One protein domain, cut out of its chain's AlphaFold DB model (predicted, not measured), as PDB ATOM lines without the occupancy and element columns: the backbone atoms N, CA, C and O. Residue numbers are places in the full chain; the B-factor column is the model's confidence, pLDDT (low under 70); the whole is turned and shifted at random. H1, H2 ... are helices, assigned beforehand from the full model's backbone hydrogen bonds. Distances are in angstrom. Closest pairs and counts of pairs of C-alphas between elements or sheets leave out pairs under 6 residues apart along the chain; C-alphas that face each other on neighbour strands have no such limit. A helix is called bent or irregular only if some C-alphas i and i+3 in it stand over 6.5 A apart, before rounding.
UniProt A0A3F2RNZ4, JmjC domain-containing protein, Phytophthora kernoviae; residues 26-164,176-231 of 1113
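What this domain is: This is residues 26 to 164 and 176 to 231 of the 1113 residues of the protein "JmjC domain-containing protein" of Phytophthora kernoviae (UniProt A0A3F2RNZ4). This is a helical body in which two groups of helices lie one after the other: H2, H3 and H4 cluster together, with the short H1 at the tip beyond H2, and at the other end the two long helices H9 and H10 run side by side in opposite ways. The shorter helices H5, H6, H7 and H8 fill the region round H4 and H9, H11 packs on H10, and residues 201 to 208 of the link after H10 stick out. The printed part has 195 residues, with eleven named helices, H1 to H11 in that order along the chain, and no named strand; its class is all helix. It is compact, with a radius of gyration of the C-alphas of 18.7 A, and the C-alphas span 56 by 44 by 31 A.

Where its parts are: H1 is residues 32 to 37, starting with C-alpha 32 at (119.095, 128.588, 149.581), and H2 is residues 39 to 49, 15.3 A long from first to last C-alpha. H3, residues 53 to 66, is 20.3 A long and irregular: C-alphas 54 and 57 are 7.6 A apart. H4, residues 70 to 83, is 20.4 A long and starts with C-alpha 70 at (131.409, 122.443, 165.062). H5 is residues 93 to 101, H6 residues 108 to 112, H7 residues 116 to 124 and H8 residues 134 to 137. H9, residues 143 to 163, is 30.7 A long, and H10, residues 180 to 200, is 30.0 A long. H11 is residues 221 to 225, ending with C-alpha 225 at (135.246, 95.709, 177.166).

How they stand to each other: H4 is the hub, touching H2, H3, H5, H6 and H8. From the first residue, H1 and H2 touch only at the corner by their link, the closest C-alphas being those of Phe 35 and Arg 42, 4.7 A apart; H1 is apart from H3 and H4. H2 and H3 form a hairpin at a shallow tilt of 29 degrees, opposite ways, with the C-alphas of Ile 46 and Ser 59 closest at 5.2 A. H3 and H4 form another, at a shallow tilt of 32 degrees, only just short of steep, with the C-alphas of Arg 60 and Glu 70 closest at 5.3 A. H4 and H5 also form a hairpin, but they only just touch, with 3 pairs of C-alphas within 8 A, through residues 81 to 82 of H4 alone; Val 81 and Ala 100 have the closest C-alphas, 6.8 A. H6 touches residues 71 to 75 of H4 alone, and H8 touches residues 79 to 83 of H4 alone; the closest C-alphas are those of Val 74 and Ile 108, 6.5 A, and of Lys 79 and Ile 134, 6.7 A. H7 touches H9 at a shallow tilt of 29 degrees, opposite ways, with the C-alphas of Pro 116 and Cys 156 closest at 4.6 A. H9 and H10 touch at a shallow tilt of 30 degrees, opposite ways, with the C-alphas of Leu 147 and Phe 190 closest at 6.3 A. H11 touches residues 182 to 186 of H10 alone; the C-alphas of Ser 182 and Leu 225 are closest, 5.2 A. H10 is apart from H4. Every O i to N i+4 pair is within hydrogen-bond range in H1, H2, H4, H5, H6, H7, H9, H10 and H11, against 8 of 10 in H3; H8 is too short for such a pair.

The domain as a whole: The two C-alphas farthest apart, those of Asn 27 and Ala 229, are 59.6 A apart. Residues 165 to 175 are cut out, and C-alphas 164 and 176 are 14.4 A apart across the cut, which lies in the link from H9 to H10. The link from H10 to H11, 20 residues, is long. The mean pLDDT of the printed part is 75.4; 60 residues are under 70, among them residues 125 to 132, 199 to 209 and 216 to 231.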
ATOM      1  N   PHE A  26     126.845 126.529 145.820       63.03
ATOM      2  CA  PHE A  26     125.613 127.252 146.180       63.03
ATOM      3  C   PHE A  26     124.617 127.416 145.029       63.03
ATOM      4  O   PHE A  26     123.439 127.630 145.287       63.03
ATOM      5  N   ASN A  27     125.064 127.305 143.776       59.75
ATOM      6  CA  ASN A  27     124.207 127.443 142.601       59.75
ATOM      7  C   ASN A  27     123.723 126.095 142.026       59.75
ATOM      8  O   ASN A  27     122.992 126.106 141.038       59.75
ATOM      9  N   THR A  28     124.130 124.944 142.589       59.81
ATOM     10  CA  THR A  28     123.831 123.620 141.996       59.81
ATOM     11  C   THR A  28     123.329 122.542 142.956       59.81
ATOM     12  O   THR A  28     122.551 121.698 142.521       59.81
ATOM     13  N   GLU A  29     123.765 122.510 144.223       61.47
ATOM     14  CA  GLU A  29     123.387 121.438 145.173       61.47
ATOM     15  C   GLU A  29     122.532 121.912 146.366       61.47
ATOM     16  O   GLU A  29     121.974 121.073 147.073       61.47
ATOM     17  N   LEU A  30     122.421 123.223 146.618       68.62
ATOM     18  CA  LEU A  30     121.813 123.760 147.842       68.62
ATOM     19  C   LEU A  30     120.619 124.672 147.539       68.62
ATOM     20  O   LEU A  30     120.764 125.712 146.904       68.62
ATOM     21  N   ASP A  31     119.439 124.310 148.044       76.56
ATOM     22  CA  ASP A  31     118.250 125.167 148.013       76.56
ATOM     23  C   ASP A  31     118.406 126.271 149.072       76.56
ATOM     24  O   ASP A  31     118.191 126.036 150.262       76.56
ATOM     25  N   LEU A  32     118.843 127.468 148.661       72.44
ATOM     26  CA  LEU A  32     119.095 128.588 149.581       72.44
ATOM     27  C   LEU A  32     117.830 129.068 150.307       72.44
ATOM     28  O   LEU A  32     117.922 129.531 151.450       72.44
ATOM     29  N   GLU A  33     116.666 128.986 149.662       72.62
ATOM     30  CA  GLU A  33     115.410 129.454 150.240       72.62
ATOM     31  C   GLU A  33     114.972 128.496 151.349       72.62
ATOM     32  O   GLU A  33     114.806 128.908 152.505       72.62
ATOM     33  N   ARG A  34     114.944 127.193 151.052       80.50
ATOM     34  CA  ARG A  34     114.661 126.158 152.046       80.50
ATOM     35  C   ARG A  34     115.734 126.076 153.128       80.50
ATOM     36  O   ARG A  34     115.387 125.975 154.297       80.50
ATOM     37  N   PHE A  35     117.023 126.189 152.806       81.19
ATOM     38  CA  PHE A  35     118.111 126.198 153.801       81.19
ATOM     39  C   PHE A  35     118.002 127.378 154.782       81.19
ATOM     40  O   PHE A  35     118.449 127.292 155.928       81.19
ATOM     41  N   THR A  36     117.380 128.483 154.369       76.56
ATOM     42  CA  THR A  36     117.111 129.619 155.258       76.56
ATOM     43  C   THR A  36     115.884 129.361 156.143       76.56
ATOM     44  O   THR A  36     115.947 129.612 157.350       76.56
ATOM     45  N   GLN A  37     114.802 128.813 155.582       80.88
ATOM     46  CA  GLN A  37     113.505 128.659 156.260       80.88
ATOM     47  C   GLN A  37     113.365 127.363 157.095       80.88
ATOM     48  O   GLN A  37     112.868 127.406 158.219       80.88
ATOM     49  N   ASP A  38     113.820 126.219 156.582       87.12
ATOM     50  CA  ASP A  38     113.662 124.877 157.165       87.12
ATOM     51  C   ASP A  38     114.875 124.508 158.040       87.12
ATOM     52  O   ASP A  38     116.005 124.359 157.568       87.12
ATOM     53  N   VAL A  39     114.637 124.364 159.348       85.12
ATOM     54  CA  VAL A  39     115.679 124.039 160.337       85.12
ATOM     55  C   VAL A  39     116.190 122.602 160.183       85.12
ATOM     56  O   VAL A  39     117.378 122.370 160.394       85.12
ATOM     57  N   SER A  40     115.334 121.646 159.798       84.06
ATOM     58  CA  SER A  40     115.739 120.241 159.649       84.06
ATOM     59  C   SER A  40     116.616 120.090 158.414       84.06
ATOM     60  O   SER A  40     117.777 119.697 158.528       84.06
ATOM     61  N   TYR A  41     116.124 120.561 157.263       84.38
ATOM     62  CA  TYR A  41     116.873 120.548 156.006       84.38
ATOM     63  C   TYR A  41     118.213 121.287 156.124       84.38
ATOM     64  O   TYR A  41     119.228 120.793 155.629       84.38
ATOM     65  N   ARG A  42     118.268 122.428 156.830       89.00
ATOM     66  CA  ARG A  42     119.537 123.118 157.110       89.00
ATOM     67  C   ARG A  42     120.506 122.258 157.920       89.00
ATOM     68  O   ARG A  42     121.666 122.132 157.530       89.00
ATOM     69  N   ASN A  43     120.058 121.684 159.035       86.50
ATOM     70  CA  ASN A  43     120.920 120.901 159.920       86.50
ATOM     71  C   ASN A  43     121.429 119.625 159.225       86.50
ATOM     72  O   ASN A  43     122.620 119.319 159.290       86.50
ATOM     73  N   GLU A  44     120.552 118.933 158.494       85.31
ATOM     74  CA  GLU A  44     120.883 117.781 157.648       85.31
ATOM     75  C   GLU A  44     121.898 118.156 156.558       85.31
ATOM     76  O   GLU A  44     122.913 117.478 156.398       85.31
ATOM     77  N   THR A  45     121.689 119.279 155.863       84.94
ATOM     78  CA  THR A  45     122.595 119.765 154.807       84.94
ATOM     79  C   THR A  45     123.971 120.146 155.361       84.94
ATOM     80  O   THR A  45     124.985 119.842 154.736       84.94
ATOM     81  N   ILE A  46     124.047 120.751 156.553       86.25
ATOM     82  CA  ILE A  46     125.326 121.057 157.219       86.25
ATOM     83  C   ILE A  46     126.077 119.768 157.588       86.25
ATOM     84  O   ILE A  46     127.290 119.695 157.384       86.25
ATOM     85  N   MET A  47     125.378 118.732 158.068       88.25
ATOM     86  CA  MET A  47     125.998 117.435 158.369       88.25
ATOM     87  C   MET A  47     126.410 116.672 157.106       88.25
ATOM     88  O   MET A  47     127.492 116.092 157.085       88.25
ATOM     89  N   MET A  48     125.622 116.734 156.029       85.88
ATOM     90  CA  MET A  48     125.990 116.192 154.716       85.88
ATOM     91  C   MET A  48     127.244 116.885 154.162       85.88
ATOM     92  O   MET A  48     128.191 116.223 153.745       85.88
ATOM     93  N   LEU A  49     127.337 118.214 154.265       84.25
ATOM     94  CA  LEU A  49     128.544 118.953 153.881       84.25
ATOM     95  C   LEU A  49     129.756 118.658 154.774       84.25
ATOM     96  O   LEU A  49     130.891 118.877 154.356       84.25
ATOM     97  N   ALA A  50     129.547 118.157 155.992       87.69
ATOM     98  CA  ALA A  50     130.623 117.687 156.854       87.69
ATOM     99  C   ALA A  50     131.143 116.288 156.476       87.69
ATOM    100  O   ALA A  50     132.210 115.917 156.953       87.69
ATOM    101  N   THR A  51     130.465 115.515 155.615       86.44
ATOM    102  CA  THR A  51     130.981 114.211 155.145       86.44
ATOM    103  C   THR A  51     131.925 114.341 153.943       86.44
ATOM    104  O   THR A  51     132.863 113.544 153.804       86.44
ATOM    105  N   LYS A  52     131.714 115.365 153.103       84.44
ATOM    106  CA  LYS A  52     132.544 115.728 151.944       84.44
ATOM    107  C   LYS A  52     133.794 116.509 152.391       84.44
ATOM    108  O   LYS A  52     133.691 117.538 153.058       84.44
ATOM    109  N   LYS A  53     134.996 116.055 152.014       80.00
ATOM    110  CA  LYS A  53     136.273 116.596 152.536       80.00
ATOM    111  C   LYS A  53     136.508 118.052 152.122       80.00
ATOM    112  O   LYS A  53     136.908 118.884 152.930       80.00
ATOM    113  N   GLU A  54     136.227 118.339 150.863       79.62
ATOM    114  CA  GLU A  54     136.302 119.639 150.203       79.62
ATOM    115  C   GLU A  54     135.339 120.690 150.789       79.62
ATOM    116  O   GLU A  54     135.646 121.879 150.746       79.62
ATOM    117  N   HIS A  55     134.234 120.276 151.420       82.88
ATOM    118  CA  HIS A  55     133.261 121.188 152.041       82.88
ATOM    119  C   HIS A  55     133.378 121.277 153.575       82.88
ATOM    120  O   HIS A  55     132.685 122.085 154.195       82.88
ATOM    121  N   PHE A  56     134.292 120.524 154.202       84.62
ATOM    122  CA  PHE A  56     134.421 120.412 155.663       84.62
ATOM    123  C   PHE A  56     134.667 121.747 156.399       84.62
ATOM    124  O   PHE A  56     134.198 121.946 157.518       84.62
ATOM    125  N   GLN A  57     135.380 122.703 155.789       82.25
ATOM    126  CA  GLN A  57     135.557 124.037 156.390       82.25
ATOM    127  C   GLN A  57     134.297 124.912 156.246       82.25
ATOM    128  O   GLN A  57     134.006 125.717 157.128       82.25
ATOM    129  N   VAL A  58     133.525 124.729 155.170       82.50
ATOM    130  CA  VAL A  58     132.284 125.476 154.903       82.50
ATOM    131  C   VAL A  58     131.156 124.989 155.819       82.50
ATOM    132  O   VAL A  58     130.440 125.808 156.395       82.50
ATOM    133  N   SER A  59     131.037 123.674 156.039       86.62
ATOM    134  CA  SER A  59     130.074 123.114 157.000       86.62
ATOM    135  C   SER A  59     130.334 123.594 158.426       86.62
ATOM    136  O   SER A  59     129.381 123.971 159.101       86.62
ATOM    137  N   ARG A  60     131.597 123.701 158.867       84.69
ATOM    138  CA  ARG A  60     131.933 124.315 160.166       84.69
ATOM    139  C   ARG A  60     131.540 125.785 160.260       84.69
ATOM    140  O   ARG A  60     130.936 126.176 161.253       84.69
ATOM    141  N   GLN A  61     131.826 126.591 159.235       84.00
ATOM    142  CA  GLN A  61     131.410 128.001 159.215       84.00
ATOM    143  C   GLN A  61     129.884 128.139 159.318       84.00
ATOM    144  O   GLN A  61     129.392 129.015 160.031       84.00
ATOM    145  N   PHE A  62     129.124 127.244 158.678       85.25
ATOM    146  CA  PHE A  62     127.673 127.197 158.844       85.25
ATOM    147  C   PHE A  62     127.222 126.662 160.204       85.25
ATOM    148  O   PHE A  62     126.295 127.233 160.771       85.25
ATOM    149  N   ALA A  63     127.872 125.640 160.761       87.12
ATOM    150  CA  ALA A  63     127.575 125.150 162.103       87.12
ATOM    151  C   ALA A  63     127.709 126.287 163.134       87.12
ATOM    152  O   ALA A  63     126.737 126.617 163.814       87.12
ATOM    153  N   SER A  64     128.850 126.986 163.115       86.81
ATOM    154  CA  SER A  64     129.123 128.182 163.922       86.81
ATOM    155  C   SER A  64     128.054 129.274 163.727       86.81
ATOM    156  O   SER A  64     127.496 129.790 164.696       86.81
ATOM    157  N   LYS A  65     127.693 129.590 162.471       85.69
ATOM    158  CA  LYS A  65     126.692 130.620 162.128       85.69
ATOM    159  C   LYS A  65     125.267 130.283 162.592       85.69
ATOM    160  O   LYS A  65     124.507 131.199 162.902       85.69
ATOM    161  N   TYR A  66     124.886 129.005 162.597       86.00
ATOM    162  CA  TYR A  66     123.513 128.553 162.867       86.00
ATOM    163  C   TYR A  66     123.340 127.841 164.223       86.00
ATOM    164  O   TYR A  66     122.279 127.274 164.476       86.00
ATOM    165  N   GLY A  67     124.337 127.913 165.114       82.38
ATOM    166  CA  GLY A  67     124.233 127.435 166.500       82.38
ATOM    167  C   GLY A  67     124.423 125.925 166.688       82.38
ATOM    168  O   GLY A  67     123.962 125.371 167.685       82.38
ATOM    169  N   ILE A  68     125.090 125.257 165.747       87.44
ATOM    170  CA  ILE A  68     125.448 123.836 165.821       87.44
ATOM    171  C   ILE A  68     126.901 123.725 166.307       87.44
ATOM    172  O   ILE A  68     127.771 124.452 165.832       87.44
ATOM    173  N   ASP A  69     127.191 122.802 167.226       86.00
ATOM    174  CA  ASP A  69     128.567 122.534 167.672       86.00
ATOM    175  C   ASP A  69     129.426 122.046 166.494       86.00
ATOM    176  O   ASP A  69     129.168 120.985 165.923       86.00
ATOM    177  N   GLU A  70     130.476 122.793 166.145       88.00
ATOM    178  CA  GLU A  70     131.409 122.443 165.062       88.00
ATOM    179  C   GLU A  70     132.048 121.056 165.251       88.00
ATOM    180  O   GLU A  70     132.435 120.398 164.283       88.00
ATOM    181  N   TYR A  71     132.124 120.575 166.494       90.06
ATOM    182  CA  TYR A  71     132.609 119.235 166.806       90.06
ATOM    183  C   TYR A  71     131.680 118.122 166.293       90.06
ATOM    184  O   TYR A  71     132.148 117.027 165.982       90.06
ATOM    185  N   ALA A  72     130.382 118.386 166.112       87.69
ATOM    186  CA  ALA A  72     129.481 117.436 165.462       87.69
ATOM    187  C   ALA A  72     129.874 117.204 163.989       87.69
ATOM    188  O   ALA A  72     129.814 116.069 163.518       87.69
ATOM    189  N   CYS A  73     130.385 118.229 163.292       89.25
ATOM    190  CA  CYS A  73     130.939 118.078 161.943       89.25
ATOM    191  C   CYS A  73     132.198 117.189 161.941       89.25
ATOM    192  O   CYS A  73     132.329 116.321 161.079       89.25
ATOM    193  N   VAL A  74     133.091 117.344 162.932       90.19
ATOM    194  CA  VAL A  74     134.278 116.476 163.126       90.19
ATOM    195  C   VAL A  74     133.862 115.006 163.262       90.19
ATOM    196  O   VAL A  74     134.406 114.140 162.571       90.19
ATOM    197  N   LEU A  75     132.861 114.717 164.102       90.44
ATOM    198  CA  LEU A  75     132.340 113.358 164.281       90.44
ATOM    199  C   LEU A  75     131.645 112.822 163.017       90.44
ATOM    200  O   LEU A  75     131.877 111.672 162.643       90.44
ATOM    201  N   ALA A  76     130.847 113.641 162.322       88.69
ATOM    202  CA  ALA A  76     130.175 113.259 161.077       88.69
ATOM    203  C   ALA A  76     131.172 112.856 159.974       88.69
ATOM    204  O   ALA A  76     130.991 111.818 159.331       88.69
ATOM    205  N   TYR A  77     132.268 113.608 159.812       90.69
ATOM    206  CA  TYR A  77     133.341 113.258 158.877       90.69
ATOM    207  C   TYR A  77     133.992 111.913 159.225       90.69
ATOM    208  O   TYR A  77     134.158 111.051 158.361       90.69
ATOM    209  N   ILE A  78     134.323 111.697 160.504       90.81
ATOM    210  CA  ILE A  78     134.952 110.450 160.966       90.81
ATOM    211  C   ILE A  78     134.004 109.251 160.790       90.81
ATOM    212  O   ILE A  78     134.454 108.191 160.349       90.81
ATOM    213  N   LYS A  79     132.699 109.419 161.058       89.88
ATOM    214  CA  LYS A  79     131.659 108.402 160.812       89.88
ATOM    215  C   LYS A  79     131.623 108.006 159.336       89.88
ATOM    216  O   LYS A  79     131.714 106.822 159.026       89.88
ATOM    217  N   HIS A  80     131.572 108.987 158.433       89.00
ATOM    218  CA  HIS A  80     131.548 108.754 156.988       89.00
ATOM    219  C   HIS A  80     132.815 108.048 156.483       89.00
ATOM    220  O   HIS A  80     132.724 107.005 155.846       89.00
ATOM    221  N   VAL A  81     134.009 108.542 156.824       88.69
ATOM    222  CA  VAL A  81     135.283 107.953 156.365       88.69
ATOM    223  C   VAL A  81     135.467 106.499 156.833       88.69
ATOM    224  O   VAL A  81     136.048 105.673 156.116       88.69
ATOM    225  N   LEU A  82     134.973 106.167 158.029       88.94
ATOM    226  CA  LEU A  82     135.066 104.815 158.576       88.94
ATOM    227  C   LEU A  82     133.966 103.880 158.053       88.94
ATOM    228  O   LEU A  82     134.283 102.728 157.779       88.94
ATOM    229  N   LEU A  83     132.725 104.334 157.866       87.25
ATOM    230  CA  LEU A  83     131.605 103.455 157.485       87.25
ATOM    231  C   LEU A  83     131.272 103.453 155.982       87.25
ATOM    232  O   LEU A  83     130.655 102.508 155.501       87.25
ATOM    233  N   SER A  84     131.710 104.463 155.229       81.00
ATOM    234  CA  SER A  84     131.408 104.648 153.802       81.00
ATOM    235  C   SER A  84     132.701 104.781 152.976       81.00
ATOM    236  O   SER A  84     133.061 105.879 152.546       81.00
ATOM    237  N   PRO A  85     133.460 103.684 152.763       65.69
ATOM    238  CA  PRO A  85     134.595 103.694 151.839       65.69
ATOM    239  C   PRO A  85     134.153 104.092 150.415       65.69
ATOM    240  O   PRO A  85     133.119 103.614 149.950       65.69
ATOM    241  N   PRO A  86     134.935 104.906 149.680       59.72
ATOM    242  CA  PRO A  86     134.597 105.280 148.310       59.72
ATOM    243  C   PRO A  86     134.696 104.066 147.370       59.72
ATOM    244  O   PRO A  86     135.792 103.563 147.098       59.72
ATOM    245  N   GLU A  87     133.543 103.637 146.850       51.88
ATOM    246  CA  GLU A  87     133.330 102.388 146.091       51.88
ATOM    247  C   GLU A  87     134.212 102.228 144.837       51.88
ATOM    248  O   GLU A  87     134.404 101.124 144.334       51.88
ATOM    249  N   SER A  88     134.766 103.325 144.314       51.69
ATOM    250  CA  SER A  88     135.428 103.394 143.006       51.69
ATOM    251  C   SER A  88     136.962 103.306 143.032       51.69
ATOM    252  O   SER A  88     137.601 103.324 141.975       51.69
ATOM    253  N   SER A  89     137.600 103.230 144.209       51.38
ATOM    254  CA  SER A  89     139.067 103.313 144.299       51.38
ATOM    255  C   SER A  89     139.782 101.964 144.110       51.38
ATOM    256  O   SER A  89     139.527 100.991 144.813       51.38
ATOM    257  N   ARG A  90     140.795 101.921 143.228       59.22
ATOM    258  CA  ARG A  90     141.748 100.787 143.100       59.22
ATOM    259  C   ARG A  90     142.768 100.706 144.257       59.22
ATOM    260  O   ARG A  90     143.798 100.048 144.122       59.22
ATOM    261  N   LEU A  91     142.536 101.439 145.345       64.31
ATOM    262  CA  LEU A  91     143.471 101.646 146.451       64.31
ATOM    263  C   LEU A  91     143.148 100.703 147.609       64.31
ATOM    264  O   LEU A  91     141.981 100.412 147.869       64.31
ATOM    265  N   GLY A  92     144.169 100.261 148.345       77.31
ATOM    266  CA  GLY A  92     143.937  99.454 149.542       77.31
ATOM    267  C   GLY A  92     143.223 100.262 150.631       77.31
ATOM    268  O   GLY A  92     143.458 101.460 150.769       77.31
ATOM    269  N   ARG A  93     142.409  99.618 151.475       83.94
ATOM    270  CA  ARG A  93     141.650 100.282 152.561       83.94
ATOM    271  C   ARG A  93     142.508 101.161 153.492       83.94
ATOM    272  O   ARG A  93     142.059 102.211 153.937       83.94
ATOM    273  N   HIS A  94     143.773 100.798 153.727       83.62
ATOM    274  CA  HIS A  94     144.737 101.656 154.439       83.62
ATOM    275  C   HIS A  94     145.048 102.953 153.673       83.62
ATOM    276  O   HIS A  94     145.196 104.003 154.290       83.62
ATOM    277  N   GLU A  95     145.189 102.900 152.353       82.38
ATOM    278  CA  GLU A  95     145.503 104.063 151.514       82.38
ATOM    279  C   GLU A  95     144.285 104.983 151.383       82.38
ATOM    280  O   GLU A  95     144.448 106.195 151.465       82.38
ATOM    281  N   GLN A  96     143.071 104.421 151.309       85.12
ATOM    282  CA  GLN A  96     141.811 105.172 151.389       85.12
ATOM    283  C   GLN A  96     141.720 105.989 152.693       85.12
ATOM    284  O   GLN A  96     141.508 107.198 152.657       85.12
ATOM    285  N   LEU A  97     141.930 105.340 153.847       87.25
ATOM    286  CA  LEU A  97     141.861 105.987 155.165       87.25
ATOM    287  C   LEU A  97     142.994 107.008 155.381       87.25
ATOM    288  O   LEU A  97     142.762 108.074 155.949       87.25
ATOM    289  N   ASP A  98     144.208 106.722 154.898       84.44
ATOM    290  CA  ASP A  98     145.342 107.657 154.948       84.44
ATOM    291  C   ASP A  98     145.098 108.885 154.051       84.44
ATOM    292  O   ASP A  98     145.342 110.012 154.474       84.44
ATOM    293  N   GLN A  99     144.536 108.703 152.849       83.94
ATOM    294  CA  GLN A  99     144.153 109.801 151.954       83.94
ATOM    295  C   GLN A  99     142.999 110.644 152.516       83.94
ATOM    296  O   GLN A  99     142.997 111.865 152.337       83.94
ATOM    297  N   ALA A 100     142.036 110.027 153.206       84.75
ATOM    298  CA  ALA A 100     140.942 110.736 153.858       84.75
ATOM    299  C   ALA A 100     141.464 111.650 154.979       84.75
ATOM    300  O   ALA A 100     141.314 112.868 154.887       84.75
ATOM    301  N   PHE A 101     142.171 111.107 155.975       86.31
ATOM    302  CA  PHE A 101     142.616 111.891 157.136       86.31
ATOM    303  C   PHE A 101     143.835 112.801 156.885       86.31
ATOM    304  O   PHE A 101     144.054 113.738 157.648       86.31
ATOM    305  N   ARG A 102     144.616 112.601 155.811       80.62
ATOM    306  CA  ARG A 102     145.735 113.495 155.449       80.62
ATOM    307  C   ARG A 102     145.232 114.878 155.019       80.62
ATOM    308  O   ARG A 102     144.593 115.005 153.977       80.62
ATOM    309  N   SER A 103     145.566 115.916 155.779       70.38
ATOM    310  CA  SER A 103     145.125 117.300 155.566       70.38
ATOM    311  C   SER A 103     146.274 118.271 155.839       70.38
ATOM    312  O   SER A 103     146.962 118.138 156.848       70.38
ATOM    313  N   ASP A 104     146.467 119.253 154.954       60.47
ATOM    314  CA  ASP A 104     147.562 120.233 155.049       60.47
ATOM    315  C   ASP A 104     147.202 121.472 155.898       60.47
ATOM    316  O   ASP A 104     148.038 122.352 156.093       60.47
ATOM    317  N   GLN A 105     145.955 121.571 156.385       64.44
ATOM    318  CA  GLN A 105     145.452 122.722 157.160       64.44
ATOM    319  C   GLN A 105     144.931 122.367 158.560       64.44
ATOM    320  O   GLN A 105     144.900 123.244 159.420       64.44
ATOM    321  N   LEU A 106     144.483 121.128 158.788       70.88
ATOM    322  CA  LEU A 106     143.771 120.738 160.012       70.88
ATOM    323  C   LEU A 106     143.852 119.224 160.239       70.88
ATOM    324  O   LEU A 106     143.384 118.464 159.391       70.88
ATOM    325  N   ASP A 107     144.385 118.785 161.382       83.06
ATOM    326  CA  ASP A 107     144.362 117.373 161.787       83.06
ATOM    327  C   ASP A 107     143.045 117.056 162.516       83.06
ATOM    328  O   ASP A 107     142.880 117.312 163.711       83.06
ATOM    329  N   ILE A 108     142.098 116.497 161.760       87.00
ATOM    330  CA  ILE A 108     140.741 116.161 162.217       87.00
ATOM    331  C   ILE A 108     140.771 115.090 163.327       87.00
ATOM    332  O   ILE A 108     139.887 115.055 164.183       87.00
ATOM    333  N   LEU A 109     141.795 114.226 163.353       88.19
ATOM    334  CA  LEU A 109     141.927 113.189 164.379       88.19
ATOM    335  C   LEU A 109     142.502 113.750 165.678       88.19
ATOM    336  O   LEU A 109     142.040 113.380 166.755       88.19
ATOM    337  N   GLU A 110     143.469 114.662 165.590       88.25
ATOM    338  CA  GLU A 110     143.982 115.379 166.758       88.25
ATOM    339  C   GLU A 110     142.897 116.272 167.383       88.25
ATOM    340  O   GLU A 110     142.773 116.298 168.605       88.25
ATOM    341  N   GLU A 111     142.054 116.923 166.571       88.31
ATOM    342  CA  GLU A 111     140.891 117.690 167.046       88.31
ATOM    343  C   GLU A 111     139.841 116.800 167.731       88.31
ATOM    344  O   GLU A 111     139.395 117.110 168.840       88.31
ATOM    345  N   ALA A 112     139.501 115.643 167.152       89.19
ATOM    346  CA  ALA A 112     138.630 114.665 167.806       89.19
ATOM    347  C   ALA A 112     139.192 114.220 169.173       89.19
ATOM    348  O   ALA A 112     138.457 114.165 170.165       89.19
ATOM    349  N   LEU A 113     140.509 114.007 169.253       88.94
ATOM    350  CA  LEU A 113     141.242 113.655 170.472       88.94
ATOM    351  C   LEU A 113     141.431 114.819 171.476       88.94
ATOM    352  O   LEU A 113     142.047 114.597 172.524       88.94
ATOM    353  N   GLN A 114     140.900 116.025 171.220       88.75
ATOM    354  CA  GLN A 114     140.791 117.094 172.232       88.75
ATOM    355  C   GLN A 114     139.610 116.881 173.186       88.75
ATOM    356  O   GLN A 114     139.691 117.261 174.354       88.75
ATOM    357  N   ARG A 115     138.533 116.223 172.727       88.12
ATOM    358  CA  ARG A 115     137.400 115.793 173.567       88.12
ATOM    359  C   ARG A 115     137.388 114.253 173.686       88.12
ATOM    360  O   ARG A 115     136.426 113.617 173.254       88.12
ATOM    361  N   PRO A 116     138.436 113.618 174.262       83.69
ATOM    362  CA  PRO A 116     138.657 112.165 174.188       83.69
ATOM    363  C   PRO A 116     137.536 111.327 174.819       83.69
ATOM    364  O   PRO A 116     137.401 110.146 174.508       83.69
ATOM    365  N   LEU A 117     136.736 111.941 175.693       78.81
ATOM    366  CA  LEU A 117     135.573 111.346 176.344       78.81
ATOM    367  C   LEU A 117     134.425 111.170 175.337       78.81
ATOM    368  O   LEU A 117     134.053 110.048 175.011       78.81
ATOM    369  N   VAL A 118     133.965 112.285 174.756       84.00
ATOM    370  CA  VAL A 118     132.907 112.329 173.732       84.00
ATOM    371  C   VAL A 118     133.313 111.521 172.497       84.00
ATOM    372  O   VAL A 118     132.499 110.784 171.948       84.00
ATOM    373  N   PHE A 119     134.587 111.596 172.091       87.12
ATOM    374  CA  PHE A 119     135.099 110.789 170.984       87.12
ATOM    375  C   PHE A 119     135.121 109.292 171.312       87.12
ATOM    376  O   PHE A 119     134.770 108.471 170.469       87.12
ATOM    377  N   GLY A 120     135.504 108.925 172.540       81.00
ATOM    378  CA  GLY A 120     135.464 107.544 173.018       81.00
ATOM    379  C   GLY A 120     134.054 106.958 172.971       81.00
ATOM    380  O   GLY A 120     133.846 105.916 172.351       81.00
ATOM    381  N   ASP A 121     133.088 107.670 173.550       78.00
ATOM    382  CA  ASP A 121     131.681 107.260 173.621       78.00
ATOM    383  C   ASP A 121     131.015 107.165 172.233       78.00
ATOM    384  O   ASP A 121     130.192 106.275 172.002       78.00
ATOM    385  N   PHE A 122     131.424 108.015 171.285       84.69
ATOM    386  CA  PHE A 122     131.052 107.941 169.866       84.69
ATOM    387  C   PHE A 122     131.638 106.703 169.159       84.69
ATOM    388  O   PHE A 122     130.940 106.026 168.405       84.69
ATOM    389  N   LEU A 123     132.906 106.358 169.420       84.19
ATOM    390  CA  LEU A 123     133.557 105.199 168.796       84.19
ATOM    391  C   LEU A 123     133.004 103.847 169.287       84.19
ATOM    392  O   LEU A 123     133.086 102.874 168.535       84.19
ATOM    393  N   ILE A 124     132.478 103.776 170.521       77.88
ATOM    394  CA  ILE A 124     132.162 102.504 171.214       77.88
ATOM    395  C   ILE A 124     130.733 102.347 171.761       77.88
ATOM    396  O   ILE A 124     130.408 101.263 172.238       77.88
ATOM    397  N   GLY A 125     129.884 103.380 171.696       66.12
ATOM    398  CA  GLY A 125     128.446 103.252 171.971       66.12
ATOM    399  C   GLY A 125     128.008 103.664 173.377       66.12
ATOM    400  O   GLY A 125     127.569 102.834 174.170       66.12
ATOM    401  N   LYS A 126     128.073 104.968 173.667       57.69
ATOM    402  CA  LYS A 126     127.405 105.604 174.826       57.69
ATOM    403  C   LYS A 126     126.528 106.816 174.459       57.69
ATOM    404  O   LYS A 126     126.090 107.552 175.338       57.69
ATOM    405  N   GLY A 127     126.287 107.026 173.162       53.72
ATOM    406  CA  GLY A 127     125.454 108.112 172.637       53.72
ATOM    407  C   GLY A 127     123.956 107.963 172.938       53.72
ATOM    408  O   GLY A 127     123.513 106.990 173.548       53.72
ATOM    409  N   ALA A 128     123.171 108.949 172.495       46.75
ATOM    410  CA  ALA A 128     121.717 108.956 172.660       46.75
ATOM    411  C   ALA A 128     121.048 107.737 171.993       46.75
ATOM    412  O   ALA A 128     121.520 107.227 170.977       46.75
ATOM    413  N   ALA A 129     119.940 107.273 172.577       45.66
ATOM    414  CA  ALA A 129     119.306 106.009 172.218       45.66
ATOM    415  C   ALA A 129     118.824 105.970 170.754       45.66
ATOM    416  O   ALA A 129     117.849 106.631 170.401       45.66
ATOM    417  N   GLY A 130     119.481 105.153 169.923       54.09
ATOM    418  CA  GLY A 130     119.037 104.846 168.560       54.09
ATOM    419  C   GLY A 130     120.151 104.379 167.620       54.09
ATOM    420  O   GLY A 130     119.940 103.443 166.855       54.09
ATOM    421  N   GLU A 131     121.342 104.983 167.690       61.06
ATOM    422  CA  GLU A 131     122.462 104.643 166.798       61.06
ATOM    423  C   GLU A 131     123.465 103.662 167.426       61.06
ATOM    424  O   GLU A 131     123.843 103.794 168.591       61.06
ATOM    425  N   GLY A 132     123.936 102.697 166.627       65.75
ATOM    426  CA  GLY A 132     125.047 101.808 166.982       65.75
ATOM    427  C   GLY A 132     126.415 102.493 166.872       65.75
ATOM    428  O   GLY A 132     126.562 103.520 166.208       65.75
ATOM    429  N   SER A 133     127.433 101.928 167.527       78.56
ATOM    430  CA  SER A 133     128.773 102.528 167.546       78.56
ATOM    431  C   SER A 133     129.565 102.313 166.254       78.56
ATOM    432  O   SER A 133     129.341 101.355 165.512       78.56
ATOM    433  N   ILE A 134     130.578 103.156 166.023       85.75
ATOM    434  CA  ILE A 134     131.483 103.016 164.870       85.75
ATOM    435  C   ILE A 134     132.186 101.649 164.858       85.75
ATOM    436  O   ILE A 134     132.359 101.060 163.791       85.75
ATOM    437  N   TYR A 135     132.575 101.112 166.022       83.44
ATOM    438  CA  TYR A 135     133.149  99.766 166.099       83.44
ATOM    439  C   TYR A 135     132.151  98.683 165.662       83.44
ATOM    440  O   TYR A 135     132.522  97.766 164.926       83.44
ATOM    441  N   GLU A 136     130.889  98.778 166.083       80.25
ATOM    442  CA  GLU A 136     129.842  97.814 165.725       80.25
ATOM    443  C   GLU A 136     129.476  97.883 164.240       80.25
ATOM    444  O   GLU A 136     129.457  96.837 163.596       80.25
ATOM    445  N   SER A 137     129.294  99.081 163.676       85.12
ATOM    446  CA  SER A 137     128.888  99.284 162.275       85.12
ATOM    447  C   SER A 137     129.958  98.965 161.219       85.12
ATOM    448  O   SER A 137     129.627  98.895 160.039       85.12
ATOM    449  N   LEU A 138     131.228  98.775 161.595       85.94
ATOM    450  CA  LEU A 138     132.276  98.311 160.671       85.94
ATOM    451  C   LEU A 138     132.062  96.854 160.216       85.94
ATOM    452  O   LEU A 138     131.591  96.017 160.983       85.94
ATOM    453  N   ASP A 139     132.525  96.509 159.015       84.81
ATOM    454  CA  ASP A 139     132.639  95.111 158.575       84.81
ATOM    455  C   ASP A 139     133.667  94.349 159.444       84.81
ATOM    456  O   ASP A 139     134.725  94.884 159.785       84.81
ATOM    457  N   GLY A 140     133.370  93.097 159.811       79.06
ATOM    458  CA  GLY A 140     134.271  92.229 160.581       79.06
ATOM    459  C   GLY A 140     135.570  91.851 159.848       79.06
ATOM    460  O   GLY A 140     136.609  91.611 160.470       79.06
ATOM    461  N   THR A 141     135.536  91.866 158.516       80.44
ATOM    462  CA  THR A 141     136.679  91.636 157.623       80.44
ATOM    463  C   THR A 141     137.527  92.897 157.393       80.44
ATOM    464  O   THR A 141     138.708  92.778 157.032       80.44
ATOM    465  N   ASP A 142     137.006  94.102 157.690       82.62
ATOM    466  CA  ASP A 142     137.777  95.356 157.675       82.62
ATOM    467  C   ASP A 142     138.679  95.486 158.910       82.62
ATOM    468  O   ASP A 142     138.572  96.368 159.768       82.62
ATOM    469  N   HIS A 143     139.667  94.602 158.948       80.12
ATOM    470  CA  HIS A 143     140.768  94.612 159.893       80.12
ATOM    471  C   HIS A 143     141.528  95.953 159.931       80.12
ATOM    472  O   HIS A 143     142.204  96.221 160.923       80.12
ATOM    473  N   VAL A 144     141.462  96.800 158.891       85.19
ATOM    474  CA  VAL A 144     142.129  98.113 158.890       85.19
ATOM    475  C   VAL A 144     141.307  99.119 159.691       85.19
ATOM    476  O   VAL A 144     141.855  99.749 160.597       85.19
ATOM    477  N   GLY A 145     140.005  99.227 159.408       87.25
ATOM    478  CA  GLY A 145     139.057 100.038 160.171       87.25
ATOM    479  C   GLY A 145     139.002  99.615 161.639       87.25
ATOM    480  O   GLY A 145     139.185 100.450 162.525       87.25
ATOM    481  N   ILE A 146     138.886  98.309 161.907       83.88
ATOM    482  CA  ILE A 146     138.886  97.739 163.266       83.88
ATOM    483  C   ILE A 146     140.169  98.112 164.026       83.88
ATOM    484  O   ILE A 146     140.103  98.592 165.160       83.88
ATOM    485  N   LEU A 147     141.350  97.933 163.419       85.75
ATOM    486  CA  LEU A 147     142.621  98.302 164.057       85.75
ATOM    487  C   LEU A 147     142.768  99.815 164.257       85.75
ATOM    488  O   LEU A 147     143.427 100.233 165.212       85.75
ATOM    489  N   LEU A 148     142.181 100.637 163.384       88.06
ATOM    490  CA  LEU A 148     142.204 102.091 163.514       88.06
ATOM    491  C   LEU A 148     141.311 102.561 164.674       88.06
ATOM    492  O   LEU A 148     141.799 103.284 165.541       88.06
ATOM    493  N   VAL A 149     140.068 102.074 164.758       86.81
ATOM    494  CA  VAL A 149     139.129 102.383 165.854       86.81
ATOM    495  C   VAL A 149     139.677 101.918 167.204       86.81
ATOM    496  O   VAL A 149     139.766 102.718 168.134       86.81
ATOM    497  N   LEU A 150     140.154 100.670 167.313       83.38
ATOM    498  CA  LEU A 150     140.765 100.165 168.554       83.38
ATOM    499  C   LEU A 150     141.985 100.999 168.985       83.38
ATOM    500  O   LEU A 150     142.232 101.163 170.179       83.38
ATOM    501  N   ARG A 151     142.745 101.557 168.034       87.44
ATOM    502  CA  ARG A 151     143.874 102.449 168.333       87.44
ATOM    503  C   ARG A 151     143.423 103.840 168.786       87.44
ATOM    504  O   ARG A 151     144.048 104.385 169.692       87.44
ATOM    505  N   MET A 152     142.374 104.401 168.184       87.50
ATOM    506  CA  MET A 152     141.783 105.678 168.610       87.50
ATOM    507  C   MET A 152     141.261 105.574 170.048       87.50
ATOM    508  O   MET A 152     141.637 106.387 170.884       87.50
ATOM    509  N   VAL A 153     140.525 104.504 170.366       80.56
ATOM    510  CA  VAL A 153     140.039 104.185 171.723       80.56
ATOM    511  C   VAL A 153     141.171 104.158 172.761       80.56
ATOM    512  O   VAL A 153     141.051 104.759 173.831       80.56
ATOM    513  N   LEU A 154     142.296 103.504 172.450       81.19
ATOM    514  CA  LEU A 154     143.448 103.431 173.359       81.19
ATOM    515  C   LEU A 154     144.146 104.790 173.556       81.19
ATOM    516  O   LEU A 154     144.620 105.079 174.656       81.19
ATOM    517  N   GLU A 155     144.200 105.635 172.524       85.44
ATOM    518  CA  GLU A 155     144.772 106.983 172.624       85.44
ATOM    519  C   GLU A 155     143.833 107.952 173.368       85.44
ATOM    520  O   GLU A 155     144.321 108.744 174.176       85.44
ATOM    521  N   CYS A 156     142.505 107.826 173.212       82.06
ATOM    522  CA  CYS A 156     141.522 108.511 174.057       82.06
ATOM    523  C   CYS A 156     141.768 108.195 175.538       82.06
ATOM    524  O   CYS A 156     142.047 109.101 176.320       82.06
ATOM    525  N   GLN A 157     141.747 106.909 175.915       76.12
ATOM    526  CA  GLN A 157     141.942 106.462 177.302       76.12
ATOM    527  C   GLN A 157     143.257 106.985 177.907       76.12
ATOM    528  O   GLN A 157     143.296 107.396 179.068       76.12
ATOM    529  N   LYS A 158     144.335 107.002 177.113       80.06
ATOM    530  CA  LYS A 158     145.640 107.540 177.515       80.06
ATOM    531  C   LYS A 158     145.586 109.038 177.831       80.06
ATOM    532  O   LYS A 158     146.184 109.443 178.820       80.06
ATOM    533  N   ARG A 159     144.867 109.844 177.041       82.75
ATOM    534  CA  ARG A 159     144.715 111.290 177.289       82.75
ATOM    535  C   ARG A 159     143.911 111.579 178.555       82.75
ATOM    536  O   ARG A 159     144.310 112.448 179.322       82.75
ATOM    537  N   VAL A 160     142.863 110.798 178.832       73.19
ATOM    538  CA  VAL A 160     142.079 110.913 180.081       73.19
ATOM    539  C   VAL A 160     142.968 110.701 181.310       73.19
ATOM    540  O   VAL A 160     142.998 111.547 182.198       73.19
ATOM    541  N   PHE A 161     143.778 109.634 181.324       67.81
ATOM    542  CA  PHE A 161     144.741 109.368 182.406       67.81
ATOM    543  C   PHE A 161     145.870 110.409 182.535       67.81
ATOM    544  O   PHE A 161     146.621 110.362 183.506       67.81
ATOM    545  N   GLN A 162     146.029 111.320 181.571       70.88
ATOM    546  CA  GLN A 162     147.005 112.415 181.614       70.88
ATOM    547  C   GLN A 162     146.389 113.753 182.060       70.88
ATOM    548  O   GLN A 162     147.128 114.710 182.271       70.88
ATOM    549  N   GLN A 163     145.061 113.828 182.204       67.94
ATOM    550  CA  GLN A 163     144.330 115.040 182.593       67.94
ATOM    551  C   GLN A 163     143.903 115.050 184.074       67.94
ATOM    552  O   GLN A 163     143.533 116.102 184.590       67.94
ATOM    553  N   THR A 164     143.970 113.915 184.777       57.16
ATOM    554  CA  THR A 164     143.591 113.797 186.195       57.16
ATOM    555  C   THR A 164     144.769 114.035 187.146       57.16
ATOM    556  O   THR A 164     145.740 113.280 187.162       57.16
ATOM    557  N   PHE A 176     134.603 106.190 179.800       52.44
ATOM    558  CA  PHE A 176     134.705 104.779 179.418       52.44
ATOM    559  C   PHE A 176     134.372 103.876 180.630       52.44
ATOM    560  O   PHE A 176     134.971 104.070 181.688       52.44
ATOM    561  N   PRO A 177     133.501 102.851 180.521       49.94
ATOM    562  CA  PRO A 177     133.147 101.961 181.639       49.94
ATOM    563  C   PRO A 177     134.236 100.897 181.912       49.94
ATOM    564  O   PRO A 177     133.948  99.710 182.067       49.94
ATOM    565  N   LEU A 178     135.513 101.296 181.890       48.38
ATOM    566  CA  LEU A 178     136.654 100.384 181.814       48.38
ATOM    567  C   LEU A 178     137.442 100.308 183.111       48.38
ATOM    568  O   LEU A 178     138.243 101.177 183.450       48.38
ATOM    569  N   SER A 179     137.325  99.151 183.754       51.16
ATOM    570  CA  SER A 179     138.373  98.665 184.641       51.16
ATOM    571  C   SER A 179     139.718  98.598 183.895       51.16
ATOM    572  O   SER A 179     139.765  98.296 182.702       51.16
ATOM    573  N   LYS A 180     140.838  98.795 184.597       56.84
ATOM    574  CA  LYS A 180     142.194  98.618 184.041       56.84
ATOM    575  C   LYS A 180     142.395  97.273 183.292       56.84
ATOM    576  O   LYS A 180     142.920  97.313 182.177       56.84
ATOM    577  N   PRO A 181     141.899  96.116 183.791       53.69
ATOM    578  CA  PRO A 181     141.850  94.858 183.031       53.69
ATOM    579  C   PRO A 181     141.189  94.940 181.646       53.69
ATOM    580  O   PRO A 181     141.578  94.206 180.737       53.69
ATOM    581  N   SER A 182     140.205  95.820 181.460       61.41
ATOM    582  CA  SER A 182     139.533  96.034 180.177       61.41
ATOM    583  C   SER A 182     140.428  96.779 179.185       61.41
ATOM    584  O   SER A 182     140.526  96.370 178.032       61.41
ATOM    585  N   THR A 183     141.155  97.814 179.623       65.62
ATOM    586  CA  THR A 183     142.162  98.495 178.787       65.62
ATOM    587  C   THR A 183     143.289  97.539 178.380       65.62
ATOM    588  O   THR A 183     143.718  97.543 177.223       65.62
ATOM    589  N   ASP A 184     143.717  96.658 179.291       70.06
ATOM    590  CA  ASP A 184     144.669  95.583 178.990       70.06
ATOM    591  C   ASP A 184     144.090  94.574 177.977       70.06
ATOM    592  O   ASP A 184     144.807  94.140 177.070       70.06
ATOM    593  N   ARG A 185     142.791  94.235 178.061       71.19
ATOM    594  CA  ARG A 185     142.089  93.361 177.095       71.19
ATOM    595  C   ARG A 185     141.993  93.996 175.703       71.19
ATOM    596  O   ARG A 185     142.282  93.310 174.723       71.19
ATOM    597  N   THR A 186     141.684  95.288 175.599       72.62
ATOM    598  CA  THR A 186     141.656  96.039 174.326       72.62
ATOM    599  C   THR A 186     143.048  96.165 173.714       72.62
ATOM    600  O   THR A 186     143.228  95.915 172.523       72.62
ATOM    601  N   THR A 187     144.057  96.480 174.533       78.56
ATOM    602  CA  THR A 187     145.466  96.541 174.108       78.56
ATOM    603  C   THR A 187     145.936  95.182 173.598       78.56
ATOM    604  O   THR A 187     146.543  95.088 172.529       78.56
ATOM    605  N   LEU A 188     145.603  94.112 174.326       73.69
ATOM    606  CA  LEU A 188     145.875  92.744 173.916       73.69
ATOM    607  C   LEU A 188     145.169  92.408 172.599       73.69
ATOM    608  O   LEU A 188     145.845  91.921 171.700       73.69
ATOM    609  N   LEU A 189     143.867  92.684 172.446       76.12
ATOM    610  CA  LEU A 189     143.154  92.413 171.193       76.12
ATOM    611  C   LEU A 189     143.796  93.173 170.026       76.12
ATOM    612  O   LEU A 189     144.145  92.544 169.035       76.12
ATOM    613  N   PHE A 190     144.049  94.478 170.156       82.06
ATOM    614  CA  PHE A 190     144.729  95.269 169.124       82.06
ATOM    615  C   PHE A 190     146.088  94.663 168.727       82.06
ATOM    616  O   PHE A 190     146.385  94.522 167.539       82.06
ATOM    617  N   MET A 191     146.905  94.240 169.699       77.94
ATOM    618  CA  MET A 191     148.180  93.559 169.431       77.94
ATOM    619  C   MET A 191     147.997  92.187 168.765       77.94
ATOM    620  O   MET A 191     148.780  91.835 167.881       77.94
ATOM    621  N   CYS A 192     146.981  91.422 169.170       72.06
ATOM    622  CA  CYS A 192     146.639  90.113 168.620       72.06
ATOM    623  C   CYS A 192     146.154  90.224 167.170       72.06
ATOM    624  O   CYS A 192     146.757  89.608 166.297       72.06
ATOM    625  N   LEU A 193     145.141  91.055 166.899       77.12
ATOM    626  CA  LEU A 193     144.604  91.292 165.558       77.12
ATOM    627  C   LEU A 193     145.694  91.811 164.623       77.12
ATOM    628  O   LEU A 193     145.894  91.248 163.555       77.12
ATOM    629  N   LYS A 194     146.490  92.796 165.055       81.75
ATOM    630  CA  LYS A 194     147.614  93.320 164.267       81.75
ATOM    631  C   LYS A 194     148.628  92.235 163.896       81.75
ATOM    632  O   LYS A 194     149.171  92.256 162.798       81.75
ATOM    633  N   LYS A 195     148.888  91.285 164.796       75.88
ATOM    634  CA  LYS A 195     149.826  90.186 164.542       75.88
ATOM    635  C   LYS A 195     149.230  89.037 163.734       75.88
ATOM    636  O   LYS A 195     149.967  88.415 162.982       75.88
ATOM    637  N   LEU A 196     147.933  88.766 163.857       72.88
ATOM    638  CA  LEU A 196     147.230  87.830 162.977       72.88
ATOM    639  C   LEU A 196     147.088  88.409 161.562       72.88
ATOM    640  O   LEU A 196     147.247  87.672 160.601       72.88
ATOM    641  N   LYS A 197     146.936  89.732 161.432       73.81
ATOM    642  CA  LYS A 197     147.019  90.488 160.174       73.81
ATOM    643  C   LYS A 197     148.418  90.385 159.550       73.81
ATOM    644  O   LYS A 197     148.525  89.979 158.399       73.81
ATOM    645  N   ASP A 198     149.488  90.644 160.317       73.69
ATOM    646  CA  ASP A 198     150.884  90.429 159.873       73.69
ATOM    647  C   ASP A 198     151.140  88.980 159.379       73.69
ATOM    648  O   ASP A 198     152.055  88.755 158.590       73.69
ATOM    649  N   ILE A 199     150.373  87.997 159.875       69.50
ATOM    650  CA  ILE A 199     150.445  86.580 159.481       69.50
ATOM    651  C   ILE A 199     149.591  86.301 158.236       69.50
ATOM    652  O   ILE A 199     150.098  85.687 157.300       69.50
ATOM    653  N   GLY A 200     148.339  86.765 158.192       66.31
ATOM    654  CA  GLY A 200     147.430  86.598 157.053       66.31
ATOM    655  C   GLY A 200     147.988  87.213 155.767       66.31
ATOM    656  O   GLY A 200     147.998  86.552 154.736       66.31
ATOM    657  N   ASP A 201     148.600  88.400 155.864       67.00
ATOM    658  CA  ASP A 201     149.354  89.058 154.778       67.00
ATOM    659  C   ASP A 201     150.489  88.196 154.180       67.00
ATOM    660  O   ASP A 201     151.024  88.532 153.122       67.00
ATOM    661  N   SER A 202     150.916  87.135 154.877       63.94
ATOM    662  CA  SER A 202     152.018  86.246 154.476       63.94
ATOM    663  C   SER A 202     151.574  84.861 153.987       63.94
ATOM    664  O   SER A 202     152.424  84.055 153.599       63.94
ATOM    665  N   LEU A 203     150.267  84.582 154.002       60.59
ATOM    666  CA  LEU A 203     149.661  83.379 153.428       60.59
ATOM    667  C   LEU A 203     149.249  83.636 151.962       60.59
ATOM    668  O   LEU A 203     149.373  84.754 151.457       60.59
ATOM    669  N   THR A 204     148.827  82.596 151.236       56.66
ATOM    670  CA  THR A 204     148.384  82.750 149.838       56.66
ATOM    671  C   THR A 204     146.991  83.384 149.755       56.66
ATOM    672  O   THR A 204     146.289  83.521 150.755       56.66
ATOM    673  N   LYS A 205     146.584  83.799 148.547       55.06
ATOM    674  CA  LYS A 205     145.304  84.496 148.304       55.06
ATOM    675  C   LYS A 205     144.055  83.630 148.524       55.06
ATOM    676  O   LYS A 205     142.950  84.149 148.442       55.06
ATOM    677  N   ASP A 206     144.248  82.342 148.771       54.91
ATOM    678  CA  ASP A 206     143.213  81.308 148.817       54.91
ATOM    679  C   ASP A 206     142.698  81.059 150.250       54.91
ATOM    680  O   ASP A 206     141.872  80.179 150.476       54.91
ATOM    681  N   VAL A 207     143.193  81.826 151.229       60.19
ATOM    682  CA  VAL A 207     142.682  81.835 152.605       60.19
ATOM    683  C   VAL A 207     141.395  82.660 152.654       60.19
ATOM    684  O   VAL A 207     141.401  83.842 152.312       60.19
ATOM    685  N   GLU A 208     140.302  82.043 153.108       62.16
ATOM    686  CA  GLU A 208     139.013  82.715 153.300       62.16
ATOM    687  C   GLU A 208     139.130  83.934 154.232       62.16
ATOM    688  O   GLU A 208     139.932  83.960 155.172       62.16
ATOM    689  N   ALA A 209     138.319  84.964 153.971       65.81
ATOM    690  CA  ALA A 209     138.363  86.227 154.700       65.81
ATOM    691  C   ALA A 209     137.854  86.063 156.144       65.81
ATOM    692  O   ALA A 209     136.667  86.208 156.424       65.81
ATOM    693  N   ALA A 210     138.770  85.767 157.067       70.25
ATOM    694  CA  ALA A 210     138.467  85.649 158.487       70.25
ATOM    695  C   ALA A 210     137.893  86.962 159.055       70.25
ATOM    696  O   ALA A 210     138.525  88.016 158.960       70.25
ATOM    697  N   ASP A 211     136.728  86.886 159.700       79.62
ATOM    698  CA  ASP A 211     136.190  87.987 160.499       79.62
ATOM    699  C   ASP A 211     137.029  88.147 161.780       79.62
ATOM    700  O   ASP A 211     137.105  87.264 162.644       79.62
ATOM    701  N   PHE A 212     137.673  89.306 161.908       78.12
ATOM    702  CA  PHE A 212     138.576  89.610 163.009       78.12
ATOM    703  C   PHE A 212     137.853  90.076 164.288       78.12
ATOM    704  O   PHE A 212     138.466  90.055 165.360       78.12
ATOM    705  N   LYS A 213     136.558  90.431 164.238       78.00
ATOM    706  CA  LYS A 213     135.729  90.689 165.435       78.00
ATOM    707  C   LYS A 213     135.439  89.403 166.206       78.00
ATOM    708  O   LYS A 213     135.443  89.418 167.438       78.00
ATOM    709  N   LEU A 214     135.296  88.268 165.517       77.12
ATOM    710  CA  LEU A 214     135.068  86.954 166.142       77.12
ATOM    711  C   LEU A 214     136.218  86.525 167.072       77.12
ATOM    712  O   LEU A 214     135.996  85.828 168.058       77.12
ATOM    713  N   ILE A 215     137.437  87.029 166.850       74.75
ATOM    714  CA  ILE A 215     138.592  86.834 167.748       74.75
ATOM    715  C   ILE A 215     138.420  87.605 169.074       74.75
ATOM    716  O   ILE A 215     139.038  87.251 170.079       74.75
ATOM    717  N   GLY A 216     137.547  88.614 169.128       68.44
ATOM    718  CA  GLY A 216     137.036  89.204 170.370       68.44
ATOM    719  C   GLY A 216     135.865  88.429 170.994       68.44
ATOM    720  O   GLY A 216     135.653  88.553 172.201       68.44
ATOM    721  N   ALA A 217     135.146  87.626 170.192       64.06
ATOM    722  CA  ALA A 217     133.913  86.866 170.485       64.06
ATOM    723  C   ALA A 217     132.829  87.634 171.264       64.06
ATOM    724  O   ALA A 217     132.009  87.057 171.978       64.06
ATOM    725  N   ALA A 218     132.858  88.951 171.130       63.19
ATOM    726  CA  ALA A 218     131.941  89.891 171.731       63.19
ATOM    727  C   ALA A 218     131.076  90.461 170.612       63.19
ATOM    728  O   ALA A 218     131.619  90.949 169.621       63.19
ATOM    729  N   THR A 219     129.753  90.377 170.744       57.25
ATOM    730  CA  THR A 219     128.832  90.873 169.705       57.25
ATOM    731  C   THR A 219     128.663  92.389 169.754       57.25
ATOM    732  O   THR A 219     128.248  92.990 168.768       57.25
ATOM    733  N   THR A 220     129.030  93.011 170.876       62.44
ATOM    734  CA  THR A 220     129.055  94.464 171.081       62.44
ATOM    735  C   THR A 220     130.417  94.913 171.598       62.44
ATOM    736  O   THR A 220     131.174  94.141 172.201       62.44
ATOM    737  N   THR A 221     130.722  96.195 171.435       59.62
ATOM    738  CA  THR A 221     131.926  96.801 172.009       59.62
ATOM    739  C   THR A 221     131.890  96.717 173.535       59.62
ATOM    740  O   THR A 221     132.907  96.431 174.164       59.62
ATOM    741  N   ALA A 222     130.707  96.856 174.144       62.97
ATOM    742  CA  ALA A 222     130.512  96.694 175.584       62.97
ATOM    743  C   ALA A 222     130.913  95.293 176.096       62.97
ATOM    744  O   ALA A 222     131.568  95.183 177.134       62.97
ATOM    745  N   GLU A 223     130.601  94.214 175.371       64.31
ATOM    746  CA  GLU A 223     131.006  92.851 175.754       64.31
ATOM    747  C   GLU A 223     132.521  92.605 175.642       64.31
ATOM    748  O   GLU A 223     133.109  91.906 176.475       64.31
ATOM    749  N   LEU A 224     133.172  93.183 174.625       64.62
ATOM    750  CA  LEU A 224     134.629  93.107 174.448       64.62
ATOM    751  C   LEU A 224     135.338  93.748 175.647       64.62
ATOM    752  O   LEU A 224     136.366  93.267 176.129       64.62
ATOM    753  N   LEU A 225     134.750  94.840 176.117       59.38
ATOM    754  CA  LEU A 225     135.246  95.709 177.166       59.38
ATOM    755  C   LEU A 225     134.857  95.249 178.583       59.38
ATOM    756  O   LEU A 225     135.522  95.615 179.552       59.38
ATOM    757  N   THR A 226     133.845  94.395 178.728       58.41
ATOM    758  CA  THR A 226     133.442  93.816 180.018       58.41
ATOM    759  C   THR A 226     134.388  92.672 180.421       58.41
ATOM    760  O   THR A 226     134.678  91.802 179.598       58.41
ATOM    761  N   PRO A 227     134.896  92.604 181.668       52.97
ATOM    762  CA  PRO A 227     135.686  91.458 182.124       52.97
ATOM    763  C   PRO A 227     134.881  90.144 182.132       52.97
ATOM    764  O   PRO A 227     133.795  90.079 182.702       52.97
ATOM    765  N   LEU A 228     135.461  89.065 181.585       54.53
ATOM    766  CA  LEU A 228     134.935  87.679 181.562       54.53
ATOM    767  C   LEU A 228     134.895  87.001 182.961       54.53
ATOM    768  O   LEU A 228     135.287  85.844 183.115       54.53
ATOM    769  N   ALA A 229     134.542  87.742 184.012       48.41
ATOM    770  CA  ALA A 229     134.751  87.336 185.404       48.41
ATOM    771  C   ALA A 229     133.689  87.832 186.406       48.41
ATOM    772  O   ALA A 229     133.889  87.640 187.602       48.41
ATOM    773  N   ALA A 230     132.606  88.484 185.958       41.94
ATOM    774  CA  ALA A 230     131.630  89.116 186.864       41.94
ATOM    775  C   ALA A 230     130.145  88.960 186.479       41.94
ATOM    776  O   ALA A 230     129.287  89.147 187.335       41.94
ATOM    777  N   SER A 231     129.810  88.623 185.229       41.78
ATOM    778  CA  SER A 231     128.424  88.397 184.804       41.78
ATOM    779  C   SER A 231     128.047  86.913 184.853       41.78
ATOM    780  O   SER A 231     128.839  86.044 184.487       41.78
TER     781      SER A 231